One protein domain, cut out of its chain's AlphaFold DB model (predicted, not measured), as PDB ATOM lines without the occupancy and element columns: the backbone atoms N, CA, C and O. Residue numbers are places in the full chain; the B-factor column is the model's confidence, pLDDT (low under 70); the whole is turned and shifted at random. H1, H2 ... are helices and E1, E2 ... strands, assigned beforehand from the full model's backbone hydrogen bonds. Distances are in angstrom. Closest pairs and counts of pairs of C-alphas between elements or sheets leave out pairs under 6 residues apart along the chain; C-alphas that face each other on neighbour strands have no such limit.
ATOM      1  N   ALA A   3     169.533 260.212 104.848       42.22
ATOM      2  CA  ALA A   3     168.902 258.904 104.684       42.22
ATOM      3  C   ALA A   3     169.185 258.199 103.336       42.22
ATOM      4  O   ALA A   3     168.996 256.991 103.258       42.22
ATOM      5  N   SER A   4     169.656 258.892 102.286       49.78
ATOM      6  CA  SER A   4     169.831 258.259 100.960       49.78
ATOM      7  C   SER A   4     171.151 257.491 100.811       49.78
ATOM      8  O   SER A   4     171.170 256.428 100.197       49.78
ATOM      9  N   HIS A   5     172.247 257.957 101.421       41.38
ATOM     10  CA  HIS A   5     173.553 257.299 101.288       41.38
ATOM     11  C   HIS A   5     173.668 255.995 102.092       41.38
ATOM     12  O   HIS A   5     174.298 255.048 101.626       41.38
ATOM     13  N   SER A   6     173.034 255.911 103.270       43.22
ATOM     14  CA  SER A   6     173.035 254.679 104.080       43.22
ATOM     15  C   SER A   6     172.169 253.583 103.443       43.22
ATOM     16  O   SER A   6     172.557 252.412 103.442       43.22
ATOM     17  N   LEU A   7     171.051 253.973 102.817       50.84
ATOM     18  CA  LEU A   7     170.195 253.073 102.051       50.84
ATOM     19  C   LEU A   7     170.923 252.584 100.788       50.84
ATOM     20  O   LEU A   7     171.025 251.380 100.577       50.84
ATOM     21  N   SER A   8     171.536 253.493 100.020       46.78
ATOM     22  CA  SER A   8     172.332 253.166  98.824       46.78
ATOM     23  C   SER A   8     173.493 252.203  99.127       46.78
ATOM     24  O   SER A   8     173.714 251.239  98.392       46.78
ATOM     25  N   ALA A   9     174.194 252.382 100.253       54.06
ATOM     26  CA  ALA A   9     175.269 251.480 100.676       54.06
ATOM     27  C   ALA A   9     174.759 250.083 101.088       54.06
ATOM     28  O   ALA A   9     175.360 249.078 100.705       54.06
ATOM     29  N   LYS A  10     173.633 250.001 101.817       54.56
ATOM     30  CA  LYS A  10     172.984 248.720 102.166       54.56
ATOM     31  C   LYS A  10     172.446 247.987 100.934       54.56
ATOM     32  O   LYS A  10     172.513 246.764 100.867       54.56
ATOM     33  N   ILE A  11     171.977 248.727  99.935       53.19
ATOM     34  CA  ILE A  11     171.468 248.166  98.685       53.19
ATOM     35  C   ILE A  11     172.602 247.667  97.770       53.19
ATOM     36  O   ILE A  11     172.492 246.591  97.184       53.19
ATOM     37  N   ARG A  12     173.746 248.364  97.715       52.59
ATOM     38  CA  ARG A  12     174.956 247.840  97.046       52.59
ATOM     39  C   ARG A  12     175.460 246.542  97.688       52.59
ATOM     40  O   ARG A  12     175.964 245.678  96.977       52.59
ATOM     41  N   PHE A  13     175.290 246.380  99.002       55.72
ATOM     42  CA  PHE A  13     175.609 245.136  99.709       55.72
ATOM     43  C   PHE A  13     174.644 243.996  99.335       55.72
ATOM     44  O   PHE A  13     175.098 242.890  99.063       55.72
ATOM     45  N   LEU A  14     173.342 244.270  99.194       53.62
ATOM     46  CA  LEU A  14     172.357 243.305  98.670       53.62
ATOM     47  C   LEU A  14     172.695 242.813  97.251       53.62
ATOM     48  O   LEU A  14     172.357 241.690  96.893       53.62
ATOM     49  N   PHE A  15     173.411 243.615  96.459       52.97
ATOM     50  CA  PHE A  15     173.898 243.218  95.135       52.97
ATOM     51  C   PHE A  15     175.110 242.281  95.149       52.97
ATOM     52  O   PHE A  15     175.344 241.539  94.193       52.97
ATOM     53  N   LEU A  16     175.887 242.321  96.229       55.16
ATOM     54  CA  LEU A  16     177.065 241.482  96.443       55.16
ATOM     55  C   LEU A  16     176.719 240.145  97.100       55.16
ATOM     56  O   LEU A  16     177.466 239.179  96.946       55.16
ATOM     57  N   VAL A  17     175.613 240.086  97.839       53.53
ATOM     58  CA  VAL A  17     175.333 238.988  98.756       53.53
ATOM     59  C   VAL A  17     174.131 238.200  98.270       53.53
ATOM     60  O   VAL A  17     173.004 238.607  98.483       53.53
ATOM     61  N   ASP A  18     174.440 237.095  97.593       63.38
ATOM     62  CA  ASP A  18     173.747 235.801  97.584       63.38
ATOM     63  C   ASP A  18     172.196 235.764  97.571       63.38
ATOM     64  O   ASP A  18     171.491 236.473  98.283       63.38
ATOM     65  N   LYS A  19     171.632 234.799  96.833       62.19
ATOM     66  CA  LYS A  19     170.180 234.543  96.756       62.19
ATOM     67  C   LYS A  19     169.520 234.458  98.145       62.19
ATOM     68  O   LYS A  19     168.367 234.852  98.291       62.19
ATOM     69  N   ALA A  20     170.269 233.987  99.145       62.94
ATOM     70  CA  ALA A  20     169.844 233.852 100.533       62.94
ATOM     71  C   ALA A  20     169.520 235.180 101.249       62.94
ATOM     72  O   ALA A  20     168.679 235.191 102.139       62.94
ATOM     73  N   VAL A  21     170.139 236.309 100.888       71.62
ATOM     74  CA  VAL A  21     169.860 237.590 101.570       71.62
ATOM     75  C   VAL A  21     168.652 238.297 100.963       71.62
ATOM     76  O   VAL A  21     167.902 238.966 101.671       71.62
ATOM     77  N   PHE A  22     168.397 238.087  99.670       77.50
ATOM     78  CA  PHE A  22     167.195 238.610  99.026       77.50
ATOM     79  C   PHE A  22     165.915 237.914  99.513       77.50
ATOM     80  O   PHE A  22     164.886 238.570  99.658       77.50
ATOM     81  N   SER A  23     165.976 236.614  99.827       79.06
ATOM     82  CA  SER A  23     164.849 235.920 100.465       79.06
ATOM     83  C   SER A  23     164.536 236.484 101.851       79.06
ATOM     84  O   SER A  23     163.372 236.749 102.129       79.06
ATOM     85  N   VAL A  24     165.558 236.775 102.664       81.31
ATOM     86  CA  VAL A  24     165.381 237.379 104.000       81.31
ATOM     87  C   VAL A  24     164.744 238.769 103.913       81.31
ATOM     88  O   VAL A  24     163.904 239.119 104.736       81.31
ATOM     89  N   LEU A  25     165.088 239.569 102.899       81.75
ATOM     90  CA  LEU A  25     164.450 240.873 102.690       81.75
ATOM     91  C   LEU A  25     162.945 240.742 102.414       81.75
ATOM     92  O   LEU A  25     162.159 241.536 102.923       81.75
ATOM     93  N   ASN A  26     162.545 239.748 101.616       85.50
ATOM     94  CA  ASN A  26     161.132 239.487 101.359       85.50
ATOM     95  C   ASN A  26     160.413 238.966 102.609       85.50
ATOM     96  O   ASN A  26     159.268 239.335 102.828       85.50
ATOM     97  N   GLU A  27     161.065 238.129 103.420       85.69
ATOM     98  CA  GLU A  27     160.510 237.653 104.695       85.69
ATOM     99  C   GLU A  27     160.230 238.815 105.653       85.69
ATOM    100  O   GLU A  27     159.114 238.927 106.146       85.69
ATOM    101  N   LEU A  28     161.186 239.734 105.830       84.62
ATOM    102  CA  LEU A  28     161.002 240.919 106.678       84.62
ATOM    103  C   LEU A  28     159.886 241.841 106.174       84.62
ATOM    104  O   LEU A  28     159.166 242.439 106.967       84.62
ATOM    105  N   TRP A  29     159.746 241.982 104.854       85.00
ATOM    106  CA  TRP A  29     158.656 242.774 104.290       85.00
ATOM    107  C   TRP A  29     157.297 242.087 104.470       85.00
ATOM    108  O   TRP A  29     156.307 242.757 104.754       85.00
ATOM    109  N   GLN A  30     157.250 240.760 104.338       85.00
ATOM    110  CA  GLN A  30     156.037 239.990 104.591       85.00
ATOM    111  C   GLN A  30     155.628 240.053 106.070       85.00
ATOM    112  O   GLN A  30     154.448 240.211 106.345       85.00
ATOM    113  N   GLU A  31     156.581 240.013 107.003       84.56
ATOM    114  CA  GLU A  31     156.328 240.160 108.445       84.56
ATOM    115  C   GLU A  31     155.700 241.527 108.783       84.56
ATOM    116  O   GLU A  31     154.663 241.588 109.442       84.56
ATOM    117  N   ASP A  32     156.245 242.623 108.242       81.88
ATOM    118  CA  ASP A  32     155.689 243.981 108.410       81.88
ATOM    119  C   ASP A  32     154.278 244.124 107.795       81.88
ATOM    120  O   ASP A  32     153.399 244.828 108.313       81.88
ATOM    121  N   LEU A  33     154.027 243.418 106.687       82.75
ATOM    122  CA  LEU A  33     152.705 243.346 106.076       82.75
ATOM    123  C   LEU A  33     151.728 242.514 106.900       82.75
ATOM    124  O   LEU A  33     150.576 242.919 107.001       82.75
ATOM    125  N   ASP A  34     152.146 241.405 107.497       80.44
ATOM    126  CA  ASP A  34     151.269 240.552 108.305       80.44
ATOM    127  C   ASP A  34     150.821 241.267 109.593       80.44
ATOM    128  O   ASP A  34     149.651 241.161 109.979       80.44
ATOM    129  N   ASP A  35     151.707 242.073 110.193       75.06
ATOM    130  CA  ASP A  35     151.422 242.908 111.371       75.06
ATOM    131  C   ASP A  35     150.383 244.005 111.089       75.06
ATOM    132  O   ASP A  35     149.584 244.370 111.957       75.06
ATOM    133  N   SER A  36     150.384 244.546 109.869       69.12
ATOM    134  CA  SER A  36     149.526 245.666 109.476       69.12
ATOM    135  C   SER A  36     148.289 245.247 108.664       69.12
ATOM    136  O   SER A  36     147.261 245.925 108.709       69.12
ATOM    137  N   HIS A  37     148.370 244.134 107.929       70.31
ATOM    138  CA  HIS A  37     147.405 243.666 106.931       70.31
ATOM    139  C   HIS A  37     147.451 242.126 106.782       70.31
ATOM    140  O   HIS A  37     148.021 241.590 105.833       70.31
ATOM    141  N   THR A  38     146.744 241.411 107.663       63.41
ATOM    142  CA  THR A  38     146.775 239.943 107.896       63.41
ATOM    143  C   THR A  38     146.480 239.015 106.692       63.41
ATOM    144  O   THR A  38     146.469 237.798 106.838       63.41
ATOM    145  N   TYR A  39     146.234 239.542 105.489       72.75
ATOM    146  CA  TYR A  39     145.940 238.745 104.285       72.75
ATOM    147  C   TYR A  39     146.611 239.277 103.011       72.75
ATOM    148  O   TYR A  39     146.208 238.926 101.897       72.75
ATOM    149  N   CYS A  40     147.600 240.154 103.157       78.81
ATOM    150  CA  CYS A  40     148.397 240.638 102.040       78.81
ATOM    151  C   CYS A  40     149.536 239.660 101.758       78.81
ATOM    152  O   CYS A  40     150.190 239.175 102.671       78.81
ATOM    153  N   SER A  41     149.809 239.392 100.485       84.00
ATOM    154  CA  SER A  41     150.982 238.607 100.086       84.00
ATOM    155  C   SER A  41     151.882 239.447  99.205       84.00
ATOM    156  O   SER A  41     151.401 240.164  98.319       84.00
ATOM    157  N   SER A  42     153.182 239.359  99.454       84.44
ATOM    158  CA  SER A  42     154.193 240.162  98.786       84.44
ATOM    159  C   SER A  42     155.186 239.319  97.995       84.44
ATOM    160  O   SER A  42     155.457 238.152  98.302       84.44
ATOM    161  N   ALA A  43     155.723 239.921  96.939       89.81
ATOM    162  CA  ALA A  43     156.851 239.367  96.209       89.81
ATOM    163  C   ALA A  43     157.781 240.481  95.734       89.81
ATOM    164  O   ALA A  43     157.342 241.548  95.293       89.81
ATOM    165  N   LEU A  44     159.080 240.210  95.783       87.44
ATOM    166  CA  LEU A  44     160.122 241.112  95.312       87.44
ATOM    167  C   LEU A  44     160.844 240.511  94.112       87.44
ATOM    168  O   LEU A  44     161.182 239.323  94.068       87.44
ATOM    169  N   MET A  45     161.131 241.368  93.139       87.50
ATOM    170  CA  MET A  45     161.920 241.029  91.966       87.50
ATOM    171  C   MET A  45     163.052 242.030  91.814       87.50
ATOM    172  O   MET A  45     162.814 243.218  91.626       87.50
ATOM    173  N   LEU A  46     164.282 241.537  91.852       84.44
ATOM    174  CA  LEU A  46     165.479 242.333  91.629       84.44
ATOM    175  C   LEU A  46     166.050 241.983  90.257       84.44
ATOM    176  O   LEU A  46     166.319 240.812  89.978       84.44
ATOM    177  N   GLN A  47     166.233 242.980  89.405       84.25
ATOM    178  CA  GLN A  47     166.735 242.806  88.049       84.25
ATOM    179  C   GLN A  47     167.884 243.769  87.783       84.25
ATOM    180  O   GLN A  47     167.776 244.969  88.010       84.25
ATOM    181  N   SER A  48     168.986 243.221  87.277       78.00
ATOM    182  CA  SER A  48     170.099 244.010  86.771       78.00
ATOM    183  C   SER A  48     169.944 244.199  85.262       78.00
ATOM    184  O   SER A  48     169.886 243.217  84.519       78.00
ATOM    185  N   GLU A  49     169.928 245.434  84.789       71.12
ATOM    186  CA  GLU A  49     170.098 245.758  83.377       71.12
ATOM    187  C   GLU A  49     171.572 246.068  83.126       71.12
ATOM    188  O   GLU A  49     172.178 246.874  83.822       71.12
ATOM    189  N   LEU A  50     172.201 245.368  82.183       67.25
ATOM    190  CA  LEU A  50     173.574 245.676  81.786       67.25
ATOM    191  C   LEU A  50     173.526 246.531  80.516       67.25
ATOM    192  O   LEU A  50     172.674 246.287  79.665       67.25
ATOM    193  N   PRO A  51     174.445 247.494  80.334       59.88
ATOM    194  CA  PRO A  51     174.490 248.278  79.107       59.88
ATOM    195  C   PRO A  51     174.699 247.376  77.869       59.88
ATOM    196  O   PRO A  51     175.630 246.564  77.826       59.88
ATOM    197  N   GLY A  52     173.827 247.533  76.864       63.34
ATOM    198  CA  GLY A  52     173.745 246.714  75.639       63.34
ATOM    199  C   GLY A  52     172.611 245.671  75.668       63.34
ATOM    200  O   GLY A  52     171.836 245.627  76.609       63.34
ATOM    201  N   ASP A  53     172.532 244.773  74.676       59.41
ATOM    202  CA  ASP A  53     171.507 243.696  74.597       59.41
ATOM    203  C   ASP A  53     171.663 242.581  75.661       59.41
ATOM    204  O   ASP A  53     171.100 241.485  75.559       59.41
ATOM    205  N   ARG A  54     172.463 242.815  76.704       63.22
ATOM    206  CA  ARG A  54     172.742 241.823  77.742       63.22
ATOM    207  C   ARG A  54     171.715 241.957  78.859       63.22
ATOM    208  O   ARG A  54     171.818 242.832  79.711       63.22
ATOM    209  N   LYS A  55     170.765 241.024  78.910       63.88
ATOM    210  CA  LYS A  55     169.916 240.846  80.097       63.88
ATOM    211  C   LYS A  55     170.796 240.417  81.269       63.88
ATOM    212  O   LYS A  55     171.516 239.422  81.169       63.88
ATOM    213  N   GLY A  56     170.780 241.190  82.347       71.44
ATOM    214  CA  GLY A  56     171.553 240.874  83.536       71.44
ATOM    215  C   GLY A  56     170.864 239.849  84.440       71.44
ATOM    216  O   GLY A  56     169.961 239.119  84.023       71.44
ATOM    217  N   LYS A  57     171.341 239.732  85.683       79.19
ATOM    218  CA  LYS A  57     170.848 238.725  86.633       79.19
ATOM    219  C   LYS A  57     169.488 239.131  87.192       79.19
ATOM    220  O   LYS A  57     169.242 240.303  87.465       79.19
ATOM    221  N   LYS A  58     168.635 238.129  87.404       83.62
ATOM    222  CA  LYS A  58     167.302 238.282  87.980       83.62
ATOM    223  C   LYS A  58     167.170 237.428  89.234       83.62
ATOM    224  O   LYS A  58     167.429 236.225  89.186       83.62
ATOM    225  N   PHE A  59     166.737 238.043  90.326       83.31
ATOM    226  CA  PHE A  59     166.412 237.373  91.578       83.31
ATOM    227  C   PHE A  59     164.943 237.591  91.912       83.31
ATOM    228  O   PHE A  59     164.370 238.645  91.644       83.31
ATOM    229  N   MET A  60     164.332 236.554  92.471       86.31
ATOM    230  CA  MET A  60     162.926 236.516  92.839       86.31
ATOM    231  C   MET A  60     162.826 235.972  94.256       86.31
ATOM    232  O   MET A  60     163.493 234.985  94.578       86.31
ATOM    233  N   ALA A  61     161.999 236.613  95.072       85.69
ATOM    234  CA  ALA A  61     161.662 236.177  96.417       85.69
ATOM    235  C   ALA A  61     160.169 236.429  96.673       85.69
ATOM    236  O   ALA A  61     159.590 237.345  96.087       85.69
ATOM    237  N   GLY A  62     159.557 235.594  97.513       85.56
ATOM    238  CA  GLY A  62     158.114 235.609  97.766       85.56
ATOM    239  C   GLY A  62     157.304 234.782  96.767       85.56
ATOM    240  O   GLY A  62     157.837 233.907  96.073       85.56
ATOM    241  N   ASP A  63     155.998 235.039  96.710       83.88
ATOM    242  CA  ASP A  63     155.077 234.273  95.871       83.88
ATOM    243  C   ASP A  63     155.230 234.633  94.383       83.88
ATOM    244  O   ASP A  63     154.798 235.682  93.901       83.88
ATOM    245  N   SER A  64     155.835 233.716  93.625       79.38
ATOM    246  CA  SER A  64     156.050 233.873  92.182       79.38
ATOM    247  C   SER A  64     154.762 234.024  91.361       79.38
ATOM    248  O   SER A  64     154.809 234.585  90.265       79.38
ATOM    249  N   THR A  65     153.606 233.582  91.876       81.62
ATOM    250  CA  THR A  65     152.311 233.739  91.192       81.62
ATOM    251  C   THR A  65     151.859 235.202  91.122       81.62
ATOM    252  O   THR A  65     151.026 235.557  90.281       81.62
ATOM    253  N   LEU A  66     152.452 236.068  91.954       80.88
ATOM    254  CA  LEU A  66     152.161 237.498  92.019       80.88
ATOM    255  C   LEU A  66     152.958 238.334  91.017       80.88
ATOM    256  O   LEU A  66     152.673 239.516  90.859       80.88
ATOM    257  N   MET A  67     153.923 237.757  90.297       79.88
ATOM    258  CA  MET A  67     154.796 238.493  89.370       79.88
ATOM    259  C   MET A  67     154.125 238.789  88.017       79.88
ATOM    260  O   MET A  67     154.687 238.546  86.949       79.88
ATOM    261  N   ALA A  68     152.903 239.313  88.072       83.56
ATOM    262  CA  ALA A  68     152.119 239.796  86.945       83.56
ATOM    263  C   ALA A  68     151.814 241.288  87.133       83.56
ATOM    264  O   ALA A  68     151.655 241.756  88.260       83.56
ATOM    265  N   ASP A  69     151.658 242.027  86.033       81.44
ATOM    266  CA  ASP A  69     151.457 243.486  86.078       81.44
ATOM    267  C   ASP A  69     150.247 243.917  86.922       81.44
ATOM    268  O   ASP A  69     150.281 244.970  87.549       81.44
ATOM    269  N   LYS A  70     149.210 243.074  87.026       83.75
ATOM    270  CA  LYS A  70     148.028 243.324  87.871       83.75
ATOM    271  C   LYS A  70     148.328 243.485  89.369       83.75
ATOM    272  O   LYS A  70     147.506 244.049  90.080       83.75
ATOM    273  N   PHE A  71     149.461 242.969  89.843       84.31
ATOM    274  CA  PHE A  71     149.883 243.040  91.243       84.31
ATOM    275  C   PHE A  71     151.105 243.945  91.430       84.31
ATOM    276  O   PHE A  71     151.643 244.033  92.531       84.31
ATOM    277  N   LYS A  72     151.584 244.590  90.361       88.31
ATOM    278  CA  LYS A  72     152.775 245.436  90.403       88.31
ATOM    279  C   LYS A  72     152.467 246.714  91.180       88.31
ATOM    280  O   LYS A  72     151.654 247.527  90.751       88.31
ATOM    281  N   LEU A  73     153.160 246.904  92.298       85.50
ATOM    282  CA  LEU A  73     153.058 248.109  93.115       85.50
ATOM    283  C   LEU A  73     153.922 249.240  92.543       85.50
ATOM    284  O   LEU A  73     153.504 250.393  92.504       85.50
ATOM    285  N   GLY A  74     155.125 248.904  92.072       84.62
ATOM    286  CA  GLY A  74     156.067 249.876  91.521       84.62
ATOM    287  C   GLY A  74     157.434 249.278  91.203       84.62
ATOM    288  O   GLY A  74     157.763 248.181  91.657       84.62
ATOM    289  N   THR A  75     158.224 250.013  90.418       85.50
ATOM    290  CA  THR A  75     159.636 249.714  90.131       85.50
ATOM    291  C   THR A  75     160.492 250.845  90.693       85.50
ATOM    292  O   THR A  75     160.216 252.019  90.445       85.50
ATOM    293  N   TYR A  76     161.520 250.486  91.451       82.25
ATOM    294  CA  TYR A  76     162.418 251.395  92.146       82.25
ATOM    295  C   TYR A  76     163.840 251.187  91.644       82.25
ATOM    296  O   TYR A  76     164.348 250.066  91.664       82.25
ATOM    297  N   TYR A  77     164.483 252.272  91.229       81.50
ATOM    298  CA  TYR A  77     165.884 252.245  90.841       81.50
ATOM    299  C   TYR A  77     166.754 252.386  92.079       81.50
ATOM    300  O   TYR A  77     166.574 253.287  92.900       81.50
ATOM    301  N   LEU A  78     167.660 251.437  92.235       74.62
ATOM    302  CA  LEU A  78     168.489 251.281  93.422       74.62
ATOM    303  C   LEU A  78     169.906 251.830  93.232       74.62
ATOM    304  O   LEU A  78     170.680 251.915  94.188       74.62
ATOM    305  N   ASP A  79     170.248 252.186  92.002       70.06
ATOM    306  CA  ASP A  79     171.490 252.824  91.620       70.06
ATOM    307  C   ASP A  79     171.221 254.152  90.902       70.06
ATOM    308  O   ASP A  79     170.167 254.378  90.314       70.06
ATOM    309  N   ASP A  80     172.210 255.044  90.928       65.75
ATOM    310  CA  ASP A  80     172.099 256.368  90.301       65.75
ATOM    311  C   ASP A  80     172.152 256.304  88.758       65.75
ATOM    312  O   ASP A  80     172.025 257.324  88.083       65.75
ATOM    313  N   MET A  81     172.387 255.113  88.197       68.75
ATOM    314  CA  MET A  81     172.556 254.868  86.764       68.75
ATOM    315  C   MET A  81     171.446 253.995  86.159       68.75
ATOM    316  O   MET A  81     171.552 253.636  84.989       68.75
ATOM    317  N   TYR A  82     170.382 253.702  86.916       66.81
ATOM    318  CA  TYR A  82     169.203 252.952  86.464       66.81
ATOM    319  C   TYR A  82     169.491 251.520  85.977       66.81
ATOM    320  O   TYR A  82     168.647 250.908  85.332       66.81
ATOM    321  N   PHE A  83     170.659 250.954  86.288       73.50
ATOM    322  CA  PHE A  83     170.994 249.573  85.937       73.50
ATOM    323  C   PHE A  83     170.435 248.569  86.936       73.50
ATOM    324  O   PHE A  83     170.502 247.361  86.698       73.50
ATOM    325  N   LEU A  84     169.914 249.036  88.071       75.62
ATOM    326  CA  LEU A  84     169.370 248.172  89.092       75.62
ATOM    327  C   LEU A  84     167.925 248.509  89.436       75.62
ATOM    328  O   LEU A  84     167.643 249.498  90.108       75.62
ATOM    329  N   GLU A  85     167.032 247.600  89.064       82.06
ATOM    330  CA  GLU A  85     165.604 247.707  89.305       82.06
ATOM    331  C   GLU A  85     165.136 246.734  90.389       82.06
ATOM    332  O   GLU A  85     165.349 245.522  90.308       82.06
ATOM    333  N   LEU A  86     164.424 247.263  91.378       83.94
ATOM    334  CA  LEU A  86     163.627 246.495  92.326       83.94
ATOM    335  C   LEU A  86     162.150 246.704  92.015       83.94
ATOM    336  O   LEU A  86     161.632 247.808  92.151       83.94
ATOM    337  N   THR A  87     161.455 245.645  91.628       87.00
ATOM    338  CA  THR A  87     160.003 245.667  91.456       87.00
ATOM    339  C   THR A  87     159.328 244.992  92.639       87.00
ATOM    340  O   THR A  87     159.659 243.858  92.989       87.00
ATOM    341  N   ALA A  88     158.376 245.706  93.232       87.56
ATOM    342  CA  ALA A  88     157.546 245.225  94.324       87.56
ATOM    343  C   ALA A  88     156.175 244.795  93.792       87.56
ATOM    344  O   ALA A  88     155.544 245.525  93.020       87.56
ATOM    345  N   TYR A  89     155.716 243.622  94.221       88.50
ATOM    346  CA  TYR A  89     154.395 243.082  93.917       88.50
ATOM    347  C   TYR A  89     153.610 242.868  95.209       88.50
ATOM    348  O   TYR A  89     154.165 242.385  96.198       88.50
ATOM    349  N   LEU A  90     152.325 243.213  95.186       86.44
ATOM    350  CA  LEU A  90     151.420 243.089  96.321       86.44
ATOM    351  C   LEU A  90     150.069 242.545  95.852       86.44
ATOM    352  O   LEU A  90     149.408 243.134  94.993       86.44
ATOM    353  N   SER A  91     149.641 241.432  96.442       84.88
ATOM    354  CA  SER A  91     148.273 240.943  96.296       84.88
ATOM    355  C   SER A  91     147.410 241.523  97.398       84.88
ATOM    356  O   SER A  91     147.631 241.249  98.578       84.88
ATOM    357  N   LEU A  92     146.389 242.277  97.000       75.44
ATOM    358  CA  LEU A  92     145.321 242.657  97.908       75.44
ATOM    359  C   LEU A  92     144.419 241.439  98.158       75.44
ATOM    360  O   LEU A  92     144.055 240.747  97.198       75.44
ATOM    361  N   PRO A  93     144.044 241.163  99.415       69.00
ATOM    362  CA  PRO A  93     143.077 240.123  99.724       69.00
ATOM    363  C   PRO A  93     141.757 240.344  98.991       69.00
ATOM    364  O   PRO A  93     141.349 241.472  98.700       69.00
ATOM    365  N   SER A  94     141.064 239.240  98.697       66.44
ATOM    366  CA  SER A  94     139.725 239.337  98.127       66.44
ATOM    367  C   SER A  94     138.824 240.144  99.075       66.44
ATOM    368  O   SER A  94     138.937 239.988 100.294       66.44
ATOM    369  N   PRO A  95     137.888 240.963  98.558       63.53
ATOM    370  CA  PRO A  95     136.968 241.724  99.406       63.53
ATOM    371  C   PRO A  95     136.203 240.842 100.404       63.53
ATOM    372  O   PRO A  95     135.824 241.301 101.474       63.53
ATOM    373  N   TRP A  96     136.021 239.561 100.066       62.50
ATOM    374  CA  TRP A  96     135.393 238.545 100.903       62.50
ATOM    375  C   TRP A  96     136.245 238.110 102.103       62.50
ATOM    376  O   TRP A  96     135.679 237.756 103.130       62.50
ATOM    377  N   LEU A  97     137.577 238.135 101.999       61.44
ATOM    378  CA  LEU A  97     138.492 237.861 103.119       61.44
ATOM    379  C   LEU A  97     138.664 239.092 104.023       61.44
ATOM    380  O   LEU A  97     138.885 238.949 105.219       61.44
TER     381      LEU A  97
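AT A GLANCE: This is residues 3 to 97 of the 254 residues of an uncharacterized protein of uncultured Bacteroides sp (UniProt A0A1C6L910). A twisted antiparallel sheet, E2 E1 E4 E3 in order, has the long helix H2 slantwise over one face, above E2 and E1, while H1 makes a corner with the start of H2 and only grazes the sheet. The printed part has 95 residues with two named helices, then four named strands: mixed class, two layers, H2 being on one face. It is compact, radius of gyration of the C-alphas 14.3 A, spanning 46 by 30 by 23 A.

IN THESE COORDINATES: Find C-alpha 3 at (168.902, 258.904, 104.684); H1 runs to residue 16. H2, residues 19 to 36, measures 26.7 A. Then come E1, 41 to 49, 26.4 A; E2, 55 to 62; E3, 72 to 77; and E4, 84 to 91, ending at (148.273, 240.943, 96.296).

HOW THE PARTS SIT: Look at hairpin E1 and E2: N 46 and O 59 are 2.9 A apart. Antiparallel E1 and E4 have N 45 and O 87 at 2.9 A; hairpin E3 and E4 has N 76 and O 86 at 2.8 A. H2's height over the sheet is 8.0 A; the closest C-alphas of H2 and E2, Ser 23 and Ala 61, are 5.2 A apart. H1 and H2 are close but not clearly touching, closest C-alphas Leu 14 and Val 21, 6.9 A. O i to N i+4 pairs are within hydrogen-bond range in 9 of 10 in H1, 13 of 14 in H2.

THE WHOLE: The farthest C-alphas, Gly 52 and Trp 96, are 46.6 A apart. The printed part has no cut and no long link. In this model 34 residues have pLDDT under 70, among them 3 to 20.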